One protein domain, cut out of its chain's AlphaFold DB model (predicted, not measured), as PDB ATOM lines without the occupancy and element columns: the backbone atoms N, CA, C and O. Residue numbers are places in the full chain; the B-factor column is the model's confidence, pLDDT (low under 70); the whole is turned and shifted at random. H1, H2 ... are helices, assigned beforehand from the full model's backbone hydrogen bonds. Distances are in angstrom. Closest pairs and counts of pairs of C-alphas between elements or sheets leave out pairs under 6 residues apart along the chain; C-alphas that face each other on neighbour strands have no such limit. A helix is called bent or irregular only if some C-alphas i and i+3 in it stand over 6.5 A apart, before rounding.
ATOM      1  N   THR A   4       7.444  44.359 133.079       70.94
ATOM      2  CA  THR A   4       6.152  44.272 132.384       70.94
ATOM      3  C   THR A   4       5.826  45.534 131.587       70.94
ATOM      4  O   THR A   4       5.353  45.441 130.459       70.94
ATOM      5  N   SER A   5       6.129  46.719 132.128       68.25
ATOM      6  CA  SER A   5       5.942  47.989 131.415       68.25
ATOM      7  C   SER A   5       6.885  48.097 130.222       68.25
ATOM      8  O   SER A   5       6.467  48.524 129.152       68.25
ATOM      9  N   LEU A   6       8.135  47.660 130.389       71.31
ATOM     10  CA  LEU A   6       9.122  47.642 129.312       71.31
ATOM     11  C   LEU A   6       8.674  46.729 128.161       71.31
ATOM     12  O   LEU A   6       8.691  47.152 127.010       71.31
ATOM     13  N   VAL A   7       8.231  45.505 128.469       73.00
ATOM     14  CA  VAL A   7       7.782  44.521 127.469       73.00
ATOM     15  C   VAL A   7       6.562  45.021 126.699       73.00
ATOM     16  O   VAL A   7       6.537  44.939 125.475       73.00
ATOM     17  N   VAL A   8       5.567  45.581 127.393       70.75
ATOM     18  CA  VAL A   8       4.359  46.132 126.759       70.75
ATOM     19  C   VAL A   8       4.701  47.304 125.841       70.75
ATOM     20  O   VAL A   8       4.242  47.346 124.700       70.75
ATOM     21  N   LEU A   9       5.534  48.240 126.309       68.06
ATOM     22  CA  LEU A   9       5.948  49.397 125.515       68.06
ATOM     23  C   LEU A   9       6.788  48.979 124.305       68.06
ATOM     24  O   LEU A   9       6.543  49.466 123.204       68.06
ATOM     25  N   ALA A  10       7.720  48.040 124.483       71.00
ATOM     26  CA  ALA A  10       8.513  47.481 123.394       71.00
ATOM     27  C   ALA A  10       7.627  46.769 122.362       71.00
ATOM     28  O   ALA A  10       7.772  47.008 121.167       71.00
ATOM     29  N   GLY A  11       6.665  45.955 122.808       70.00
ATOM     30  CA  GLY A  11       5.710  45.276 121.932       70.00
ATOM     31  C   GLY A  11       4.856  46.252 121.119       70.00
ATOM     32  O   GLY A  11       4.750  46.101 119.902       70.00
ATOM     33  N   ALA A  12       4.315  47.295 121.756       68.38
ATOM     34  CA  ALA A  12       3.569  48.348 121.068       68.38
ATOM     35  C   ALA A  12       4.441  49.098 120.044       68.38
ATOM     36  O   ALA A  12       4.004  49.350 118.922       68.38
ATOM     37  N   HIS A  13       5.694  49.403 120.387       67.44
ATOM     38  CA  HIS A  13       6.632  50.043 119.462       67.44
ATOM     39  C   HIS A  13       6.970  49.162 118.257       67.44
ATOM     40  O   HIS A  13       6.915  49.630 117.121       67.44
ATOM     41  N   LEU A  14       7.277  47.884 118.490       68.31
ATOM     42  CA  LEU A  14       7.559  46.918 117.429       68.31
ATOM     43  C   LEU A  14       6.349  46.726 116.515       68.31
ATOM     44  O   LEU A  14       6.511  46.654 115.300       68.31
ATOM     45  N   PHE A  15       5.140  46.712 117.077       71.31
ATOM     46  CA  PHE A  15       3.904  46.675 116.303       71.31
ATOM     47  C   PHE A  15       3.756  47.911 115.404       71.31
ATOM     48  O   PHE A  15       3.541  47.770 114.201       71.31
ATOM     49  N   CYS A  16       3.936  49.119 115.946       70.19
ATOM     50  CA  CYS A  16       3.885  50.357 115.163       70.19
ATOM     51  C   CYS A  16       4.931  50.373 114.039       70.19
ATOM     52  O   CYS A  16       4.611  50.716 112.900       70.19
ATOM     53  N   LEU A  17       6.161  49.950 114.336       69.06
ATOM     54  CA  LEU A  17       7.226  49.813 113.343       69.06
ATOM     55  C   LEU A  17       6.853  48.800 112.259       69.06
ATOM     56  O   LEU A  17       7.003  49.102 111.079       69.06
ATOM     57  N   ALA A  18       6.312  47.640 112.629       69.12
ATOM     58  CA  ALA A  18       5.864  46.631 111.674       69.12
ATOM     59  C   ALA A  18       4.748  47.157 110.757       69.12
ATOM     60  O   ALA A  18       4.743  46.855 109.567       69.12
ATOM     61  N   CYS A  19       3.840  47.989 111.273       69.31
ATOM     62  CA  CYS A  19       2.786  48.613 110.472       69.31
ATOM     63  C   CYS A  19       3.354  49.611 109.448       69.31
ATOM     64  O   CYS A  19       2.990  49.574 108.272       69.31
ATOM     65  N   VAL A  20       4.272  50.479 109.880       71.50
ATOM     66  CA  VAL A  20       4.910  51.490 109.022       71.50
ATOM     67  C   VAL A  20       5.784  50.829 107.952       71.50
ATOM     68  O   VAL A  20       5.624  51.092 106.760       71.50
ATOM     69  N   TRP A  21       6.665  49.916 108.359       74.19
ATOM     70  CA  TRP A  21       7.577  49.232 107.445       74.19
ATOM     71  C   TRP A  21       6.873  48.201 106.563       74.19
ATOM     72  O   TRP A  21       7.236  48.053 105.399       74.19
ATOM     73  N   GLY A  22       5.826  47.544 107.065       72.38
ATOM     74  CA  GLY A  22       4.969  46.663 106.273       72.38
ATOM     75  C   GLY A  22       4.233  47.417 105.163       72.38
ATOM     76  O   GLY A  22       4.139  46.915 104.044       72.38
ATOM     77  N   GLY A  23       3.784  48.648 105.434       75.12
ATOM     78  CA  GLY A  23       3.260  49.541 104.403       75.12
ATOM     79  C   GLY A  23       4.322  49.886 103.360       75.12
ATOM     80  O   GLY A  23       4.091  49.694 102.170       75.12
ATOM     81  N   ALA A  24       5.511  50.311 103.798       82.81
ATOM     82  CA  ALA A  24       6.611  50.686 102.906       82.81
ATOM     83  C   ALA A  24       7.101  49.513 102.035       82.81
ATOM     84  O   ALA A  24       7.418  49.708 100.863       82.81
ATOM     85  N   ALA A  25       7.094  48.283 102.555       83.12
ATOM     86  CA  ALA A  25       7.447  47.082 101.795       83.12
ATOM     87  C   ALA A  25       6.535  46.866 100.570       83.12
ATOM     88  O   ALA A  25       6.977  46.329  99.552       83.12
ATOM     89  N   GLY A  26       5.288  47.351 100.625       83.00
ATOM     90  CA  GLY A  26       4.341  47.327  99.508       83.00
ATOM     91  C   GLY A  26       4.771  48.148  98.283       83.00
ATOM     92  O   GLY A  26       4.227  47.949  97.198       83.00
ATOM     93  N   LEU A  27       5.775  49.026  98.414       88.00
ATOM     94  CA  LEU A  27       6.355  49.769  97.289       88.00
ATOM     95  C   LEU A  27       7.039  48.847  96.266       88.00
ATOM     96  O   LEU A  27       7.098  49.181  95.079       88.00
ATOM     97  N   GLY A  28       7.567  47.694  96.694       88.25
ATOM     98  CA  GLY A  28       8.323  46.791  95.824       88.25
ATOM     99  C   GLY A  28       9.447  47.527  95.082       88.25
ATOM    100  O   GLY A  28      10.246  48.236  95.689       88.25
ATOM    101  N   ARG A  29       9.491  47.419  93.745       92.25
ATOM    102  CA  ARG A  29      10.507  48.109  92.923       92.25
ATOM    103  C   ARG A  29      10.379  49.636  92.941       92.25
ATOM    104  O   ARG A  29      11.379  50.305  92.702       92.25
ATOM    105  N   ARG A  30       9.199  50.189  93.260       91.44
ATOM    106  CA  ARG A  30       8.997  51.647  93.346       91.44
ATOM    107  C   ARG A  30       9.771  52.282  94.497       91.44
ATOM    108  O   ARG A  30      10.010  53.479  94.471       91.44
ATOM    109  N   ALA A  31      10.218  51.489  95.475       92.19
ATOM    110  CA  ALA A  31      11.105  51.971  96.531       92.19
ATOM    111  C   ALA A  31      12.428  52.540  95.981       92.19
ATOM    112  O   ALA A  31      13.060  53.346  96.653       92.19
ATOM    113  N   LEU A  32      12.827  52.139  94.766       95.56
ATOM    114  CA  LEU A  32      14.032  52.614  94.082       95.56
ATOM    115  C   LEU A  32      13.798  53.869  93.227       95.56
ATOM    116  O   LEU A  32      14.745  54.392  92.645       95.56
ATOM    117  N   GLU A  33      12.559  54.354  93.114       96.50
ATOM    118  CA  GLU A  33      12.295  55.620  92.431       96.50
ATOM    119  C   GLU A  33      12.907  56.775  93.246       96.50
ATOM    120  O   GLU A  33      12.785  56.773  94.475       96.50
ATOM    121  N   PRO A  34      13.534  57.785  92.608       97.38
ATOM    122  CA  PRO A  34      14.247  58.844  93.327       97.38
ATOM    123  C   PRO A  34      13.439  59.535  94.444       97.38
ATOM    124  O   PRO A  34      13.991  59.730  95.529       97.38
ATOM    125  N   PRO A  35      12.135  59.844  94.265       96.00
ATOM    126  CA  PRO A  35      11.329  60.414  95.344       96.00
ATOM    127  C   PRO A  35      11.166  59.468  96.541       96.00
ATOM    128  O   PRO A  35      11.213  59.909  97.687       96.00
ATOM    129  N   MET A  36      10.996  58.164  96.299       95.12
ATOM    130  CA  MET A  36      10.833  57.176  97.369       95.12
ATOM    131  C   MET A  36      12.150  56.896  98.085       95.12
ATOM    132  O   MET A  36      12.151  56.778  99.308       95.12
ATOM    133  N   LEU A  37      13.273  56.877  97.361       95.88
ATOM    134  CA  LEU A  37      14.603  56.781  97.963       95.88
ATOM    135  C   LEU A  37      14.872  57.936  98.930       95.88
ATOM    136  O   LEU A  37      15.387  57.699 100.019       95.88
ATOM    137  N   LEU A  38      14.483  59.166  98.578       96.69
ATOM    138  CA  LEU A  38      14.607  60.314  99.477       96.69
ATOM    139  C   LEU A  38      13.764  60.127 100.746       96.69
ATOM    140  O   LEU A  38      14.279  60.258 101.853       96.69
ATOM    141  N   VAL A  39      12.481  59.789 100.597       95.06
ATOM    142  CA  VAL A  39      11.547  59.615 101.724       95.06
ATOM    143  C   VAL A  39      12.003  58.493 102.664       95.06
ATOM    144  O   VAL A  39      12.059  58.679 103.880       95.06
ATOM    145  N   LEU A  40      12.374  57.337 102.107       93.00
ATOM    146  CA  LEU A  40      12.903  56.206 102.869       93.00
ATOM    147  C   LEU A  40      14.264  56.534 103.490       93.00
ATOM    148  O   LEU A  40      14.520  56.133 104.621       93.00
ATOM    149  N   GLY A  41      15.107  57.296 102.790       95.06
ATOM    150  CA  GLY A  41      16.399  57.768 103.278       95.06
ATOM    151  C   GLY A  41      16.269  58.682 104.495       95.06
ATOM    152  O   GLY A  41      16.966  58.469 105.481       95.06
ATOM    153  N   VAL A  42      15.329  59.635 104.483       95.25
ATOM    154  CA  VAL A  42      15.009  60.474 105.655       95.25
ATOM    155  C   VAL A  42      14.517  59.611 106.819       95.25
ATOM    156  O   VAL A  42      14.966  59.782 107.953       95.25
ATOM    157  N   GLY A  43      13.647  58.639 106.533       90.62
ATOM    158  CA  GLY A  43      13.177  57.649 107.500       90.62
ATOM    159  C   GLY A  43      14.311  56.869 108.170       90.62
ATOM    160  O   GLY A  43      14.418  56.826 109.397       90.62
ATOM    161  N   ALA A  44      15.180  56.282 107.348       91.12
ATOM    162  CA  ALA A  44      16.335  55.512 107.783       91.12
ATOM    163  C   ALA A  44      17.344  56.377 108.551       91.12
ATOM    164  O   ALA A  44      17.846  55.940 109.583       91.12
ATOM    165  N   ALA A  45      17.599  57.609 108.100       95.00
ATOM    166  CA  ALA A  45      18.475  58.552 108.786       95.00
ATOM    167  C   ALA A  45      17.932  58.933 110.169       95.00
ATOM    168  O   ALA A  45      18.691  58.944 111.134       95.00
ATOM    169  N   GLY A  46      16.625  59.184 110.294       91.44
ATOM    170  CA  GLY A  46      16.002  59.505 111.579       91.44
ATOM    171  C   GLY A  46      16.075  58.354 112.583       91.44
ATOM    172  O   GLY A  46      16.447  58.562 113.737       91.44
ATOM    173  N   ILE A  47      15.791  57.126 112.135       87.06
ATOM    174  CA  ILE A  47      15.927  55.917 112.967       87.06
ATOM    175  C   ILE A  47      17.393  55.667 113.321       87.06
ATOM    176  O   ILE A  47      17.706  55.419 114.483       87.06
ATOM    177  N   GLY A  48      18.293  55.767 112.342       90.00
ATOM    178  CA  GLY A  48      19.730  55.616 112.543       90.00
ATOM    179  C   GLY A  48      20.253  56.603 113.581       90.00
ATOM    180  O   GLY A  48      20.903  56.190 114.532       90.00
ATOM    181  N   ALA A  49      19.895  57.882 113.472       92.69
ATOM    182  CA  ALA A  49      20.255  58.897 114.456       92.69
ATOM    183  C   ALA A  49      19.671  58.591 115.846       92.69
ATOM    184  O   ALA A  49      20.387  58.691 116.835       92.69
ATOM    185  N   ALA A  50      18.411  58.156 115.938       88.50
ATOM    186  CA  ALA A  50      17.793  57.803 117.219       88.50
ATOM    187  C   ALA A  50      18.436  56.578 117.902       88.50
ATOM    188  O   ALA A  50      18.411  56.485 119.127       88.50
ATOM    189  N   VAL A  51      18.993  55.638 117.130       87.12
ATOM    190  CA  VAL A  51      19.679  54.440 117.651       87.12
ATOM    191  C   VAL A  51      21.149  54.718 117.964       87.12
ATOM    192  O   VAL A  51      21.661  54.242 118.974       87.12
ATOM    193  N   LEU A  52      21.835  55.473 117.102       92.62
ATOM    194  CA  LEU A  52      23.267  55.753 117.224       92.62
ATOM    195  C   LEU A  52      23.569  56.851 118.248       92.62
ATOM    196  O   LEU A  52      24.650  56.857 118.831       92.62
ATOM    197  N   LEU A  53      22.637  57.783 118.466       91.38
ATOM    198  CA  LEU A  53      22.809  58.890 119.401       91.38
ATOM    199  C   LEU A  53      22.084  58.588 120.714       91.38
ATOM    200  O   LEU A  53      20.902  58.263 120.732       91.38
ATOM    201  N   GLY A  54      22.783  58.742 121.834       85.00
ATOM    202  CA  GLY A  54      22.187  58.698 123.167       85.00
ATOM    203  C   GLY A  54      22.062  60.103 123.748       85.00
ATOM    204  O   GLY A  54      23.023  60.867 123.711       85.00
ATOM    205  N   HIS A  55      20.907  60.436 124.327       87.31
ATOM    206  CA  HIS A  55      20.730  61.667 125.098       87.31
ATOM    207  C   HIS A  55      20.110  61.367 126.475       87.31
ATOM    208  O   HIS A  55      19.155  60.585 126.541       87.31
ATOM    209  N   PRO A  56      20.562  62.000 127.580       85.31
ATOM    210  CA  PRO A  56      20.071  61.671 128.924       85.31
ATOM    211  C   PRO A  56      18.575  61.947 129.151       85.31
ATOM    212  O   PRO A  56      17.986  61.379 130.064       85.31
ATOM    213  N   ALA A  57      17.940  62.781 128.318       84.06
ATOM    214  CA  ALA A  57      16.484  62.998 128.334       84.06
ATOM    215  C   ALA A  57      15.783  62.524 127.049       84.06
ATOM    216  O   ALA A  57      14.801  63.129 126.626       84.06
ATOM    217  N   ALA A  58      16.311  61.483 126.397       85.25
ATOM    218  CA  ALA A  58      15.723  60.865 125.204       85.25
ATOM    219  C   ALA A  58      15.515  61.816 124.002       85.25
ATOM    220  O   ALA A  58      14.716  61.545 123.109       85.25
ATOM    221  N   SER A  59      16.241  62.934 123.946       86.62
ATOM    222  CA  SER A  59      16.086  63.943 122.889       86.62
ATOM    223  C   SER A  59      16.514  63.444 121.504       86.62
ATOM    224  O   SER A  59      16.099  64.016 120.503       86.62
ATOM    225  N   GLN A  60      17.254  62.335 121.403       88.94
ATOM    226  CA  GLN A  60      17.487  61.657 120.124       88.94
ATOM    227  C   GLN A  60      16.183  61.195 119.447       88.94
ATOM    228  O   GLN A  60      16.149  60.998 118.235       88.94
ATOM    229  N   LEU A  61      15.081  61.061 120.194       86.50
ATOM    230  CA  LEU A  61      13.779  60.725 119.622       86.50
ATOM    231  C   LEU A  61      13.207  61.851 118.746       86.50
ATOM    232  O   LEU A  61      12.357  61.572 117.906       86.50
ATOM    233  N   TYR A  62      13.709  63.091 118.839       87.62
ATOM    234  CA  TYR A  62      13.322  64.158 117.906       87.62
ATOM    235  C   TYR A  62      13.673  63.827 116.451       87.62
ATOM    236  O   TYR A  62      12.952  64.239 115.546       87.62
ATOM    237  N   PHE A  63      14.730  63.042 116.212       90.94
ATOM    238  CA  PHE A  63      15.045  62.554 114.868       90.94
ATOM    239  C   PHE A  63      13.963  61.609 114.343       90.94
ATOM    240  O   PHE A  63      13.592  61.682 113.172       90.94
ATOM    241  N   LEU A  64      13.412  60.760 115.217       85.19
ATOM    242  CA  LEU A  64      12.309  59.873 114.869       85.19
ATOM    243  C   LEU A  64      11.016  60.661 114.627       85.19
ATOM    244  O   LEU A  64      10.341  60.412 113.631       85.19
ATOM    245  N   GLU A  65      10.702  61.640 115.478       84.62
ATOM    246  CA  GLU A  65       9.533  62.511 115.288       84.62
ATOM    247  C   GLU A  65       9.628  63.319 113.984       84.62
ATOM    248  O   GLU A  65       8.651  63.411 113.242       84.62
ATOM    249  N   GLY A  66      10.814  63.830 113.640       86.38
ATOM    250  CA  GLY A  66      11.048  64.517 112.366       86.38
ATOM    251  C   GLY A  66      10.941  63.596 111.144       86.38
ATOM    252  O   GLY A  66      10.464  64.016 110.090       86.38
ATOM    253  N   ALA A  67      11.342  62.328 111.277       89.88
ATOM    254  CA  ALA A  67      11.285  61.332 110.206       89.88
ATOM    255  C   ALA A  67       9.898  60.693 110.023       89.88
ATOM    256  O   ALA A  67       9.562  60.210 108.936       89.88
ATOM    257  N   ARG A  68       9.072  60.705 111.072       84.06
ATOM    258  CA  ARG A  68       7.735  60.106 111.113       84.06
ATOM    259  C   ARG A  68       6.835  60.462 109.918       84.06
ATOM    260  O   ARG A  68       6.321  59.519 109.316       84.06
ATOM    261  N   PRO A  69       6.637  61.739 109.520       84.81
ATOM    262  CA  PRO A  69       5.755  62.063 108.394       84.81
ATOM    263  C   PRO A  69       6.211  61.423 107.074       84.81
ATOM    264  O   PRO A  69       5.380  60.947 106.304       84.81
ATOM    265  N   TYR A  70       7.520  61.330 106.835       89.69
ATOM    266  CA  TYR A  70       8.082  60.712 105.631       89.69
ATOM    267  C   TYR A  70       7.823  59.204 105.605       89.69
ATOM    268  O   TYR A  70       7.325  58.666 104.616       89.69
ATOM    269  N   LEU A  71       8.071  58.527 106.726       86.25
ATOM    270  CA  LEU A  71       7.767  57.105 106.866       86.25
ATOM    271  C   LEU A  71       6.267  56.817 106.696       86.25
ATOM    272  O   LEU A  71       5.903  55.819 106.077       86.25
ATOM    273  N   SER A  72       5.391  57.703 107.180       83.69
ATOM    274  CA  SER A  72       3.945  57.601 106.949       83.69
ATOM    275  C   SER A  72       3.576  57.743 105.469       83.69
ATOM    276  O   SER A  72       2.768  56.954 104.978       83.69
ATOM    277  N   VAL A  73       4.187  58.679 104.735       86.94
ATOM    278  CA  VAL A  73       3.982  58.818 103.281       86.94
ATOM    279  C   VAL A  73       4.418  57.549 102.550       86.94
ATOM    280  O   VAL A  73       3.631  56.991 101.786       86.94
ATOM    281  N   ALA A  74       5.624  57.040 102.823       89.19
ATOM    282  CA  ALA A  74       6.112  55.799 102.218       89.19
ATOM    283  C   ALA A  74       5.190  54.607 102.519       89.19
ATOM    284  O   ALA A  74       4.885  53.821 101.621       89.19
ATOM    285  N   ALA A  75       4.703  54.501 103.760       84.88
ATOM    286  CA  ALA A  75       3.773  53.456 104.163       84.88
ATOM    287  C   ALA A  75       2.456  53.524 103.377       84.88
ATOM    288  O   ALA A  75       2.009  52.509 102.847       84.88
ATOM    289  N   VAL A  76       1.858  54.711 103.238       81.19
ATOM    290  CA  VAL A  76       0.622  54.902 102.464       81.19
ATOM    291  C   VAL A  76       0.848  54.609 100.982       81.19
ATOM    292  O   VAL A  76       0.067  53.875 100.381       81.19
ATOM    293  N   CYS A  77       1.927  55.124 100.388       85.31
ATOM    294  CA  CYS A  77       2.265  54.864  98.989       85.31
ATOM    295  C   CYS A  77       2.470  53.370  98.722       85.31
ATOM    296  O   CYS A  77       1.988  52.863  97.710       85.31
ATOM    297  N   GLY A  78       3.136  52.653  99.628       84.75
ATOM    298  CA  GLY A  78       3.330  51.216  99.495       84.75
ATOM    299  C   GLY A  78       2.038  50.422  99.677       84.75
ATOM    300  O   GLY A  78       1.784  49.497  98.909       84.75
ATOM    301  N   VAL A  79       1.151  50.837 100.586       76.62
ATOM    302  CA  VAL A  79      -0.200  50.264 100.695       76.62
ATOM    303  C   VAL A  79      -0.991  50.483  99.410       76.62
ATOM    304  O   VAL A  79      -1.576  49.530  98.908       76.62
ATOM    305  N   LEU A  80      -0.984  51.693  98.843       78.81
ATOM    306  CA  LEU A  80      -1.673  52.001  97.585       78.81
ATOM    307  C   LEU A  80      -1.067  51.256  96.388       78.81
ATOM    308  O   LEU A  80      -1.801  50.820  95.507       78.81
ATOM    309  N   ALA A  81       0.255  51.075  96.360       82.31
ATOM    310  CA  ALA A  81       0.945  50.323  95.315       82.31
ATOM    311  C   ALA A  81       0.668  48.811  95.401       82.31
ATOM    312  O   ALA A  81       0.531  48.153  94.369       82.31
ATOM    313  N   ALA A  82       0.551  48.267  96.616       73.88
ATOM    314  CA  ALA A  82       0.231  46.863  96.863       73.88
ATOM    315  C   ALA A  82      -1.279  46.565  96.800       73.88
ATOM    316  O   ALA A  82      -1.687  45.417  96.589       73.88
ATOM    317  N   ALA A  83      -2.129  47.573  97.003       66.00
ATOM    318  CA  ALA A  83      -3.572  47.416  97.035       66.00
ATOM    319  C   ALA A  83      -4.124  47.086  95.643       66.00
ATOM    320  O   ALA A  83      -4.316  47.946  94.792       66.00
ATOM    321  N   ARG A  84      -4.540  45.828  95.466       66.44
ATOM    322  CA  ARG A  84      -5.559  45.432  94.474       66.44
ATOM    323  C   ARG A  84      -6.989  45.636  95.003       66.44
ATOM    324  O   ARG A  84      -7.924  44.959  94.582       66.44
ATOM    325  N   VAL A  85      -7.154  46.491  96.012       63.50
ATOM    326  CA  VAL A  85      -8.391  46.660  96.786       63.50
ATOM    327  C   VAL A  85      -9.141  47.884  96.273       63.50
ATOM    328  O   VAL A  85      -8.540  48.924  96.030       63.50
ATOM    329  N   SER A  86     -10.461  47.775  96.114       77.12
ATOM    330  CA  SER A  86     -11.283  48.915  95.712       77.12
ATOM    331  C   SER A  86     -11.265  50.018  96.777       77.12
ATOM    332  O   SER A  86     -11.335  49.735  97.975       77.12
ATOM    333  N   TRP A  87     -11.246  51.279  96.341       74.00
ATOM    334  CA  TRP A  87     -11.294  52.455  97.223       74.00
ATOM    335  C   TRP A  87     -12.446  52.405  98.230       74.00
ATOM    336  O   TRP A  87     -12.262  52.772  99.384       74.00
ATOM    337  N   ALA A  88     -13.598  51.851  97.839       78.19
ATOM    338  CA  ALA A  88     -14.731  51.642  98.739       78.19
ATOM    339  C   ALA A  88     -14.389  50.727  99.932       78.19
ATOM    340  O   ALA A  88     -14.756  51.022 101.066       78.19
ATOM    341  N   ARG A  89     -13.649  49.632  99.710       73.06
ATOM    342  CA  ARG A  89     -13.228  48.722 100.790       73.06
ATOM    343  C   ARG A  89     -12.147  49.345 101.668       73.06
ATOM    344  O   ARG A  89     -12.173  49.135 102.876       73.06
ATOM    345  N   ALA A  90     -11.230  50.110 101.076       71.62
ATOM    346  CA  ALA A  90     -10.222  50.852 101.830       71.62
ATOM    347  C   ALA A  90     -10.869  51.925 102.722       71.62
ATOM    348  O   ALA A  90     -10.568  51.991 103.909       71.62
ATOM    349  N   ALA A  91     -11.823  52.693 102.186       76.62
ATOM    350  CA  ALA A  91     -12.577  53.697 102.933       76.62
ATOM    351  C   ALA A  91     -13.414  53.077 104.062       76.62
ATOM    352  O   ALA A  91     -13.406  53.595 105.174       76.62
ATOM    353  N   LEU A  92     -14.081  51.943 103.817       80.06
ATOM    354  CA  LEU A  92     -14.821  51.218 104.858       80.06
ATOM    355  C   LEU A  92     -13.904  50.706 105.974       80.06
ATOM    356  O   LEU A  92     -14.240  50.840 107.147       80.06
ATOM    357  N   ALA A  93     -12.743  50.141 105.629       73.56
ATOM    358  CA  ALA A  93     -11.768  49.684 106.616       73.56
ATOM    359  C   ALA A  93     -11.200  50.852 107.439       73.56
ATOM    360  O   ALA A  93     -11.117  50.750 108.661       73.56
ATOM    361  N   ALA A  94     -10.886  51.978 106.792       74.88
ATOM    362  CA  ALA A  94     -10.448  53.195 107.471       74.88
ATOM    363  C   ALA A  94     -11.540  53.782 108.377       74.88
ATOM    364  O   ALA A  94     -11.268  54.117 109.526       74.88
ATOM    365  N   GLY A  95     -12.790  53.835 107.909       79.81
ATOM    366  CA  GLY A  95     -13.932  54.256 108.718       79.81
ATOM    367  C   GLY A  95     -14.125  53.363 109.944       79.81
ATOM    368  O   GLY A  95     -14.300  53.864 111.049       79.81
ATOM    369  N   PHE A  96     -13.998  52.043 109.781       78.62
ATOM    370  CA  PHE A  96     -14.067  51.100 110.898       78.62
ATOM    371  C   PHE A  96     -12.933  51.312 111.907       78.62
ATOM    372  O   PHE A  96     -13.177  51.327 113.112       78.62
ATOM    373  N   GLY A  97     -11.706  51.532 111.424       73.75
ATOM    374  CA  GLY A  97     -10.566  51.894 112.262       73.75
ATOM    375  C   GLY A  97     -10.818  53.166 113.074       73.75
ATOM    376  O   GLY A  97     -10.590  53.176 114.281       73.75
ATOM    377  N   ALA A  98     -11.353  54.209 112.436       78.19
ATOM    378  CA  ALA A  98     -11.679  55.473 113.094       78.19
ATOM    379  C   ALA A  98     -12.780  55.306 114.152       78.19
ATOM    380  O   ALA A  98     -12.635  55.802 115.268       78.19
ATOM    381  N   CYS A  99     -13.844  54.556 113.849       79.44
ATOM    382  CA  CYS A  99     -14.890  54.232 114.822       79.44
ATOM    383  C   CYS A  99     -14.339  53.442 116.017       79.44
ATOM    384  O   CYS A  99     -14.694  53.737 117.155       79.44
ATOM    385  N   ALA A 100     -13.450  52.472 115.777       75.38
ATOM    386  CA  ALA A 100     -12.799  51.714 116.842       75.38
ATOM    387  C   ALA A 100     -11.927  52.614 117.730       75.38
ATOM    388  O   ALA A 100     -11.969  52.492 118.951       75.38
ATOM    389  N   ALA A 101     -11.181  53.552 117.141       73.25
ATOM    390  CA  ALA A 101     -10.415  54.538 117.900       73.25
ATOM    391  C   ALA A 101     -11.318  55.427 118.761       73.25
ATOM    392  O   ALA A 101     -11.065  55.556 119.956       73.25
ATOM    393  N   LEU A 102     -12.404  55.956 118.190       77.12
ATOM    394  CA  LEU A 102     -13.371  56.782 118.918       77.12
ATOM    395  C   LEU A 102     -14.016  56.027 120.090       77.12
ATOM    396  O   LEU A 102     -14.104  56.565 121.196       77.12
ATOM    397  N   ALA A 103     -14.405  54.768 119.871       76.69
ATOM    398  CA  ALA A 103     -14.997  53.908 120.893       76.69
ATOM    399  C   ALA A 103     -14.033  53.595 122.049       76.69
ATOM    400  O   ALA A 103     -14.476  53.394 123.175       76.69
ATOM    401  N   VAL A 104     -12.725  53.571 121.786       71.50
ATOM    402  CA  VAL A 104     -11.681  53.381 122.807       71.50
ATOM    403  C   VAL A 104     -11.358  54.679 123.542       71.50
ATOM    404  O   VAL A 104     -11.005  54.634 124.714       71.50
ATOM    405  N   SER A 105     -11.465  55.834 122.887       67.75
ATOM    406  CA  SER A 105     -11.165  57.129 123.512       67.75
ATOM    407  C   SER A 105     -12.268  57.671 124.427       67.75
ATOM    408  O   SER A 105     -12.008  58.607 125.174       67.75
ATOM    409  N   GLY A 106     -13.484  57.120 124.373       66.19
ATOM    410  CA  GLY A 106     -14.608  57.539 125.223       66.19
ATOM    411  C   GLY A 106     -14.559  57.021 126.673       66.19
ATOM    412  O   GLY A 106     -14.823  57.798 127.587       66.19
ATOM    413  N   PRO A 107     -14.247  55.734 126.920       69.62
ATOM    414  CA  PRO A 107     -14.187  55.182 128.272       69.62
ATOM    415  C   PRO A 107     -12.899  55.565 129.008       69.62
ATOM    416  O   PRO A 107     -11.792  55.338 128.516       69.62
ATOM    417  N   GLU A 108     -13.022  56.039 130.247       71.00
ATOM    418  CA  GLU A 108     -11.892  56.041 131.174       71.00
ATOM    419  C   GLU A 108     -11.579  54.596 131.571       71.00
ATOM    420  O   GLU A 108     -12.331  53.957 132.308       71.00
ATOM    421  N   PHE A 109     -10.475  54.045 131.066       66.81
ATOM    422  CA  PHE A 109     -10.049  52.714 131.485       66.81
ATOM    423  C   PHE A 109      -9.617  52.751 132.959       66.81
ATOM    424  O   PHE A 109      -8.665  53.472 133.286       66.81
ATOM    425  N   PRO A 110     -10.247  51.964 133.853       67.50
ATOM    426  CA  PRO A 110      -9.805  51.868 135.235       67.50
ATOM    427  C   PRO A 110      -8.401  51.250 135.263       67.50
ATOM    428  O   PRO A 110      -8.207  50.084 134.918       67.50
ATOM    429  N   GLY A 111      -7.395  52.048 135.628       69.62
ATOM    430  CA  GLY A 111      -6.012  51.582 135.698       69.62
ATOM    431  C   GLY A 111      -4.947  52.682 135.703       69.62
ATOM    432  O   GLY A 111      -5.193  53.866 135.454       69.62
ATOM    433  N   GLY A 112      -3.713  52.264 135.996       71.69
ATOM    434  CA  GLY A 112      -2.533  53.127 135.930       71.69
ATOM    435  C   GLY A 112      -2.170  53.532 134.495       71.69
ATOM    436  O   GLY A 112      -2.762  53.056 133.525       71.69
ATOM    437  N   ALA A 113      -1.151  54.383 134.348       69.31
ATOM    438  CA  ALA A 113      -0.695  54.897 133.050       69.31
ATOM    439  C   ALA A 113      -0.440  53.792 132.002       69.31
ATOM    440  O   ALA A 113      -0.738  53.976 130.828       69.31
ATOM    441  N   LEU A 114       0.031  52.612 132.430       71.81
ATOM    442  CA  LEU A 114       0.265  51.475 131.538       71.81
ATOM    443  C   LEU A 114      -1.021  50.944 130.891       71.81
ATOM    444  O   LEU A 114      -1.009  50.639 129.705       71.81
ATOM    445  N   VAL A 115      -2.123  50.849 131.641       76.00
ATOM    446  CA  VAL A 115      -3.415  50.363 131.120       76.00
ATOM    447  C   VAL A 115      -3.967  51.351 130.101       76.00
ATOM    448  O   VAL A 115      -4.403  50.941 129.031       76.00
ATOM    449  N   ARG A 116      -3.862  52.655 130.387       72.06
ATOM    450  CA  ARG A 116      -4.280  53.715 129.457       72.06
ATOM    451  C   ARG A 116      -3.488  53.694 128.150       72.06
ATOM    452  O   ARG A 116      -4.040  54.022 127.109       72.06
ATOM    453  N   VAL A 117      -2.218  53.287 128.196       68.81
ATOM    454  CA  VAL A 117      -1.388  53.121 126.996       68.81
ATOM    455  C   VAL A 117      -1.694  51.803 126.283       68.81
ATOM    456  O   VAL A 117      -1.821  51.804 125.068       68.81
ATOM    457  N   ALA A 118      -1.826  50.687 127.004       73.19
ATOM    458  CA  ALA A 118      -1.956  49.350 126.424       73.19
ATOM    459  C   ALA A 118      -3.361  49.018 125.900       73.19
ATOM    460  O   ALA A 118      -3.472  48.334 124.883       73.19
ATOM    461  N   ALA A 119      -4.422  49.482 126.567       75.56
ATOM    462  CA  ALA A 119      -5.803  49.180 126.187       75.56
ATOM    463  C   ALA A 119      -6.126  49.594 124.734       75.56
ATOM    464  O   ALA A 119      -6.673  48.763 124.005       75.56
ATOM    465  N   PRO A 120      -5.699  50.780 124.250       72.25
ATOM    466  CA  PRO A 120      -5.802  51.148 122.841       72.25
ATOM    467  C   PRO A 120      -5.201  50.127 121.867       72.25
ATOM    468  O   PRO A 120      -5.874  49.681 120.935       72.25
ATOM    469  N   TYR A 121      -3.965  49.687 122.115       71.75
ATOM    470  CA  TYR A 121      -3.289  48.710 121.255       71.75
ATOM    471  C   TYR A 121      -3.898  47.310 121.360       71.75
ATOM    472  O   TYR A 121      -3.946  46.597 120.363       71.75
ATOM    473  N   ALA A 122      -4.393  46.914 122.536       76.62
ATOM    474  CA  ALA A 122      -5.057  45.627 122.726       76.62
ATOM    475  C   ALA A 122      -6.380  45.551 121.950       76.62
ATOM    476  O   ALA A 122      -6.642  44.552 121.280       76.62
ATOM    477  N   VAL A 123      -7.183  46.621 121.972       74.69
ATOM    478  CA  VAL A 123      -8.414  46.706 121.172       74.69
ATOM    479  C   VAL A 123      -8.086  46.717 119.683       74.69
ATOM    480  O   VAL A 123      -8.722  45.998 118.914       74.69
ATOM    481  N   LEU A 124      -7.058  47.463 119.272       72.00
ATOM    482  CA  LEU A 124      -6.604  47.481 117.885       72.00
ATOM    483  C   LEU A 124      -6.151  46.091 117.409       72.00
ATOM    484  O   LEU A 124      -6.537  45.660 116.323       72.00
ATOM    485  N   ALA A 125      -5.386  45.371 118.232       73.50
ATOM    486  CA  ALA A 125      -4.940  44.011 117.948       73.50
ATOM    487  C   ALA A 125      -6.114  43.023 117.876       73.50
ATOM    488  O   ALA A 125      -6.152  42.192 116.969       73.50
ATOM    489  N   LEU A 126      -7.097  43.138 118.777       78.25
ATOM    490  CA  LEU A 126      -8.309  42.318 118.760       78.25
ATOM    491  C   LEU A 126      -9.121  42.558 117.484       78.25
ATOM    492  O   LEU A 126      -9.486  41.609 116.797       78.25
ATOM    493  N   VAL A 127      -9.360  43.821 117.133       71.12
ATOM    494  CA  VAL A 127     -10.086  44.208 115.919       71.12
ATOM    495  C   VAL A 127      -9.365  43.710 114.665       71.12
ATOM    496  O   VAL A 127      -9.995  43.126 113.782       71.12
ATOM    497  N   ALA A 128      -8.045  43.893 114.596       70.12
ATOM    498  CA  ALA A 128      -7.225  43.392 113.500       70.12
ATOM    499  C   ALA A 128      -7.275  41.858 113.403       70.12
ATOM    500  O   ALA A 128      -7.447  41.322 112.308       70.12
ATOM    501  N   GLY A 129      -7.178  41.156 114.535       70.94
ATOM    502  CA  GLY A 129      -7.254  39.698 114.613       70.94
ATOM    503  C   GLY A 129      -8.612  39.157 114.170       70.94
ATOM    504  O   GLY A 129      -8.674  38.263 113.329       70.94
ATOM    505  N   VAL A 130      -9.708  39.748 114.650       71.81
ATOM    506  CA  VAL A 130     -11.072  39.392 114.230       71.81
ATOM    507  C   VAL A 130     -11.262  39.653 112.734       71.81
ATOM    508  O   VAL A 130     -11.803  38.802 112.031       71.81
ATOM    509  N   ALA A 131     -10.769  40.780 112.215       66.88
ATOM    510  CA  ALA A 131     -10.834  41.082 110.788       66.88
ATOM    511  C   ALA A 131     -10.064  40.054 109.940       66.88
ATOM    512  O   ALA A 131     -10.601  39.588 108.936       66.88
ATOM    513  N   LEU A 132      -8.852  39.670 110.362       67.56
ATOM    514  CA  LEU A 132      -8.009  38.657 109.710       67.56
ATOM    515  C   LEU A 132      -8.647  37.259 109.706       67.56
ATOM    516  O   LEU A 132      -8.528  36.539 108.717       67.56
ATOM    517  N   VAL A 133      -9.323  36.880 110.795       70.69
ATOM    518  CA  VAL A 133      -9.983  35.570 110.932       70.69
ATOM    519  C   VAL A 133     -11.295  35.516 110.142       70.69
ATOM    520  O   VAL A 133     -11.593  34.505 109.511       70.69
ATOM    521  N   TRP A 134     -12.083  36.596 110.142       65.62
ATOM    522  CA  TRP A 134     -13.448  36.581 109.597       65.62
ATOM    523  C   TRP A 134     -13.517  36.884 108.098       65.62
ATOM    524  O   TRP A 134     -14.434  36.453 107.395       65.62
ATOM    525  N   ARG A 135     -12.556  37.631 107.561       58.88
ATOM    526  CA  ARG A 135     -12.475  37.922 106.130       58.88
ATOM    527  C   ARG A 135     -11.029  37.762 105.710       58.88
ATOM    528  O   ARG A 135     -10.139  38.185 106.428       58.88
ATOM    529  N   ARG A 136     -10.787  37.183 104.528       59.75
ATOM    530  CA  ARG A 136      -9.461  37.101 103.882       59.75
ATOM    531  C   ARG A 136      -8.944  38.504 103.519       59.75
ATOM    532  O   ARG A 136      -8.801  38.853 102.348       59.75
ATOM    533  N   VAL A 137      -8.778  39.354 104.523       59.19
ATOM    534  CA  VAL A 137      -8.411  40.753 104.406       59.19
ATOM    535  C   VAL A 137      -6.954  40.752 103.993       59.19
ATOM    536  O   VAL A 137      -6.072  40.313 104.722       59.19
ATOM    537  N   CYS A 138      -6.718  41.189 102.762       65.75
ATOM    538  CA  CYS A 138      -5.370  41.377 102.254       65.75
ATOM    539  C   CYS A 138      -4.663  42.449 103.097       65.75
ATOM    540  O   CYS A 138      -5.327  43.317 103.666       65.75
ATOM    541  N   ALA A 139      -3.328  42.444 103.118       64.81
ATOM    542  CA  ALA A 139      -2.508  43.399 103.874       64.81
ATOM    543  C   ALA A 139      -2.960  44.872 103.728       64.81
ATOM    544  O   ALA A 139      -2.929  45.631 104.692       64.81
ATOM    545  N   ALA A 140      -3.483  45.254 102.557       63.03
ATOM    546  CA  ALA A 140      -4.042  46.581 102.299       63.03
ATOM    547  C   ALA A 140      -5.276  46.947 103.156       63.03
ATOM    548  O   ALA A 140      -5.424  48.099 103.550       63.03
ATOM    549  N   GLY A 141      -6.163  45.995 103.467       67.19
ATOM    550  CA  GLY A 141      -7.329  46.250 104.321       67.19
ATOM    551  C   GLY A 141      -6.960  46.385 105.801       67.19
ATOM    552  O   GLY A 141      -7.537  47.216 106.497       67.19
ATOM    553  N   LEU A 142      -5.950  45.637 106.257       70.69
ATOM    554  CA  LEU A 142      -5.377  45.805 107.594       70.69
ATOM    555  C   LEU A 142      -4.684  47.168 107.720       70.69
ATOM    556  O   LEU A 142      -4.914  47.888 108.685       70.69
ATOM    557  N   ALA A 143      -3.902  47.561 106.715       67.12
ATOM    558  CA  ALA A 143      -3.255  48.866 106.700       67.12
ATOM    559  C   ALA A 143      -4.263  50.029 106.701       67.12
ATOM    560  O   ALA A 143      -4.074  50.995 107.436       67.12
ATOM    561  N   ALA A 144      -5.361  49.922 105.943       67.25
ATOM    562  CA  ALA A 144      -6.434  50.916 105.960       67.25
ATOM    563  C   ALA A 144      -7.115  51.019 107.337       67.25
ATOM    564  O   ALA A 144      -7.388  52.124 107.799       67.25
ATOM    565  N   LEU A 145      -7.334  49.893 108.022       72.88
ATOM    566  CA  LEU A 145      -7.891  49.861 109.377       72.88
ATOM    567  C   LEU A 145      -6.970  50.534 110.403       72.88
ATOM    568  O   LEU A 145      -7.424  51.350 111.204       72.88
ATOM    569  N   LEU A 146      -5.672  50.242 110.345       71.88
ATOM    570  CA  LEU A 146      -4.669  50.855 111.218       71.88
ATOM    571  C   LEU A 146      -4.526  52.360 110.954       71.88
ATOM    572  O   LEU A 146      -4.446  53.145 111.895       71.88
ATOM    573  N   ALA A 147      -4.550  52.769 109.681       69.12
ATOM    574  CA  ALA A 147      -4.546  54.178 109.298       69.12
ATOM    575  C   ALA A 147      -5.786  54.900 109.839       69.12
ATOM    576  O   ALA A 147      -5.657  55.960 110.446       69.12
ATOM    577  N   GLY A 148      -6.968  54.291 109.696       69.25
ATOM    578  CA  GLY A 148      -8.225  54.787 110.251       69.25
ATOM    579  C   GLY A 148      -8.181  55.002 111.762       69.25
ATOM    580  O   GLY A 148      -8.628  56.034 112.252       69.25
ATOM    581  N   TYR A 149      -7.578  54.068 112.499       71.81
ATOM    582  CA  TYR A 149      -7.426  54.166 113.952       71.81
ATOM    583  C   TYR A 149      -6.609  55.391 114.396       71.81
ATOM    584  O   TYR A 149      -6.872  55.981 115.442       71.81
ATOM    585  N   ALA A 150      -5.639  55.825 113.591       71.25
ATOM    586  CA  ALA A 150      -4.833  57.009 113.885       71.25
ATOM    587  C   ALA A 150      -5.522  58.339 113.512       71.25
ATOM    588  O   ALA A 150      -5.034  59.407 113.897       71.25
ATOM    589  N   VAL A 151      -6.634  58.310 112.764       73.56
ATOM    590  CA  VAL A 151      -7.307  59.527 112.271       73.56
ATOM    591  C   VAL A 151      -7.847  60.398 113.411       73.56
ATOM    592  O   VAL A 151      -7.537  61.589 113.399       73.56
ATOM    593  N   PRO A 152      -8.590  59.882 114.413       74.00
ATOM    594  CA  PRO A 152      -9.169  60.738 115.449       74.00
ATOM    595  C   PRO A 152      -8.125  61.483 116.282       74.00
ATOM    596  O   PRO A 152      -8.266  62.680 116.510       74.00
ATOM    597  N   SER A 153      -7.039  60.815 116.684       68.19
ATOM    598  CA  SER A 153      -5.967  61.454 117.456       68.19
ATOM    599  C   SER A 153      -5.217  62.504 116.635       68.19
ATOM    600  O   SER A 153      -4.895  63.578 117.145       68.19
ATOM    601  N   SER A 154      -5.002  62.241 115.343       69.06
ATOM    602  CA  SER A 154      -4.401  63.208 114.421       69.06
ATOM    603  C   SER A 154      -5.315  64.418 114.214       69.06
ATOM    604  O   SER A 154      -4.845  65.550 114.258       69.06
ATOM    605  N   ALA A 155      -6.624  64.195 114.065       71.31
ATOM    606  CA  ALA A 155      -7.618  65.254 113.935       71.31
ATOM    607  C   ALA A 155      -7.679  66.125 115.196       71.31
ATOM    608  O   ALA A 155      -7.565  67.337 115.078       71.31
ATOM    609  N   VAL A 156      -7.757  65.533 116.394       70.50
ATOM    610  CA  VAL A 156      -7.699  66.270 117.671       70.50
ATOM    611  C   VAL A 156      -6.411  67.088 117.775       70.50
ATOM    612  O   VAL A 156      -6.456  68.259 118.144       70.50
ATOM    613  N   THR A 157      -5.269  66.511 117.392       67.62
ATOM    614  CA  THR A 157      -3.980  67.217 117.422       67.62
ATOM    615  C   THR A 157      -3.974  68.420 116.479       67.62
ATOM    616  O   THR A 157      -3.601  69.514 116.894       67.62
ATOM    617  N   VAL A 158      -4.405  68.247 115.227       70.75
ATOM    618  CA  VAL A 158      -4.458  69.326 114.226       70.75
ATOM    619  C   VAL A 158      -5.464  70.397 114.636       70.75
ATOM    620  O   VAL A 158      -5.132  71.578 114.617       70.75
ATOM    621  N   VAL A 159      -6.661  70.000 115.070       73.06
ATOM    622  CA  VAL A 159      -7.698  70.907 115.571       73.06
ATOM    623  C   VAL A 159      -7.170  71.712 116.755       73.06
ATOM    624  O   VAL A 159      -7.279  72.929 116.739       73.06
ATOM    625  N   GLY A 160      -6.507  71.079 117.724       63.59
ATOM    626  CA  GLY A 160      -5.917  71.777 118.869       63.59
ATOM    627  C   GLY A 160      -4.739  72.696 118.521       63.59
ATOM    628  O   GLY A 160      -4.431  73.604 119.294       63.59
ATOM    629  N   HIS A 161      -4.073  72.492 117.377       65.44
ATOM    630  CA  HIS A 161      -3.002  73.372 116.890       65.44
ATOM    631  C   HIS A 161      -3.520  74.538 116.042       65.44
ATOM    632  O   HIS A 161      -2.949  75.626 116.120       65.44
ATOM    633  N   VAL A 162      -4.559  74.308 115.232       70.31
ATOM    634  CA  VAL A 162      -5.099  75.274 114.261       70.31
ATOM    635  C   VAL A 162      -6.208  76.125 114.866       70.31
ATOM    636  O   VAL A 162      -6.289  77.317 114.574       70.31
ATOM    637  N   LEU A 163      -7.059  75.539 115.709       68.06
ATOM    638  CA  LEU A 163      -8.043  76.317 116.442       68.06
ATOM    639  C   LEU A 163      -7.346  77.043 117.598       68.06
ATOM    640  O   LEU A 163      -6.517  76.443 118.291       68.06
TER     641      LEU A 163
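Overview. This is residues 4 to 163 of the 332 residues of an uncharacterized protein of Nonomuraea terrae (UniProt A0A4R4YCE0). Two groups of helices stand side by side in a slab-like body, the hairpin of H3 and H4 and a loose three-helix bundle of H5, H6 and H7a, with H1 running slantwise between them from H6 to H4. Residues 154 to 163, of which 154 to 162 belong to the bent H7, stick out as an arm. The bundle is up and down, each helix or arm running against the one before it. The printed part has 160 residues, with seven named helices, H1 to H7 in order, and no named strand; the class is all helix. It is compact, with a radius of gyration of the C-alphas of 16.7 A and spans of 45 by 43 by 37 A.

Arrangement. H1, residues 4 to 25, touches H6, residues 113 to 134, with residues 5 to 12 alone; the closest C-alphas, of Ser 5 and Leu 114, are 6.7 A apart. With residues 20 to 25 alone H1 touches H4, residues 61 to 82, the same way at a steep tilt of 46 degrees; the closest C-alphas, of Gly 23 and Ala 75, are 4.0 A apart. H2, residues 28 to 32, only just touches H3, residues 34 to 52, only at the corner, with the C-alphas of Ala 31 and Leu 37 closest at 6.1 A. H3 and H4 form a hairpin at 38 degrees, only just steep; the closest C-alphas, of Gly 46 and Phe 63, are 4.6 A apart. H4 and H5, residues 87 to 105, are apart. H7, residues 139 to 162, was assigned as one helix by its hydrogen bonds but is bent, C-alphas 149 and 152 being 7.0 A apart; its arms H7a and H7b stand at 47 degrees. H7a touches H5, the same way at a steep tilt of 40 degrees, with the C-alphas of Ala 94 and Gly 148 closest at 3.9 A. Every O i to N i+4 pair is within hydrogen-bond range in H1, H3, H5, H7a and H7b; the counts are 16 of 18 in H4 and in H6, and 0 of 1 in H2, where 2 of 2 O i to N i+3 pairs are within range.

Along the chain. H1 begins at C-alpha 4, (6.152, 44.272, 132.384), and is 30.7 A long. H3 measures 25.7 A, H4 29.9 A, H5 26.7 A and H6 32.4 A. H4 is irregular, C-alphas 66 and 69 being 7.1 A apart. H7a, residues 139 to 149, is 15.5 A long, and H7b, residues 152 to 162, is 15.1 A long and ends at C-alpha 162, (-5.099, 75.274, 114.261).

Size, cuts and confidence. The two C-alphas farthest apart, of Pro 34 and Pro 110, are 48.8 A apart. The printed part has no cut and no long link. Its mean pLDDT is 77.3, with 39 residues under 70, among them 134 to 141.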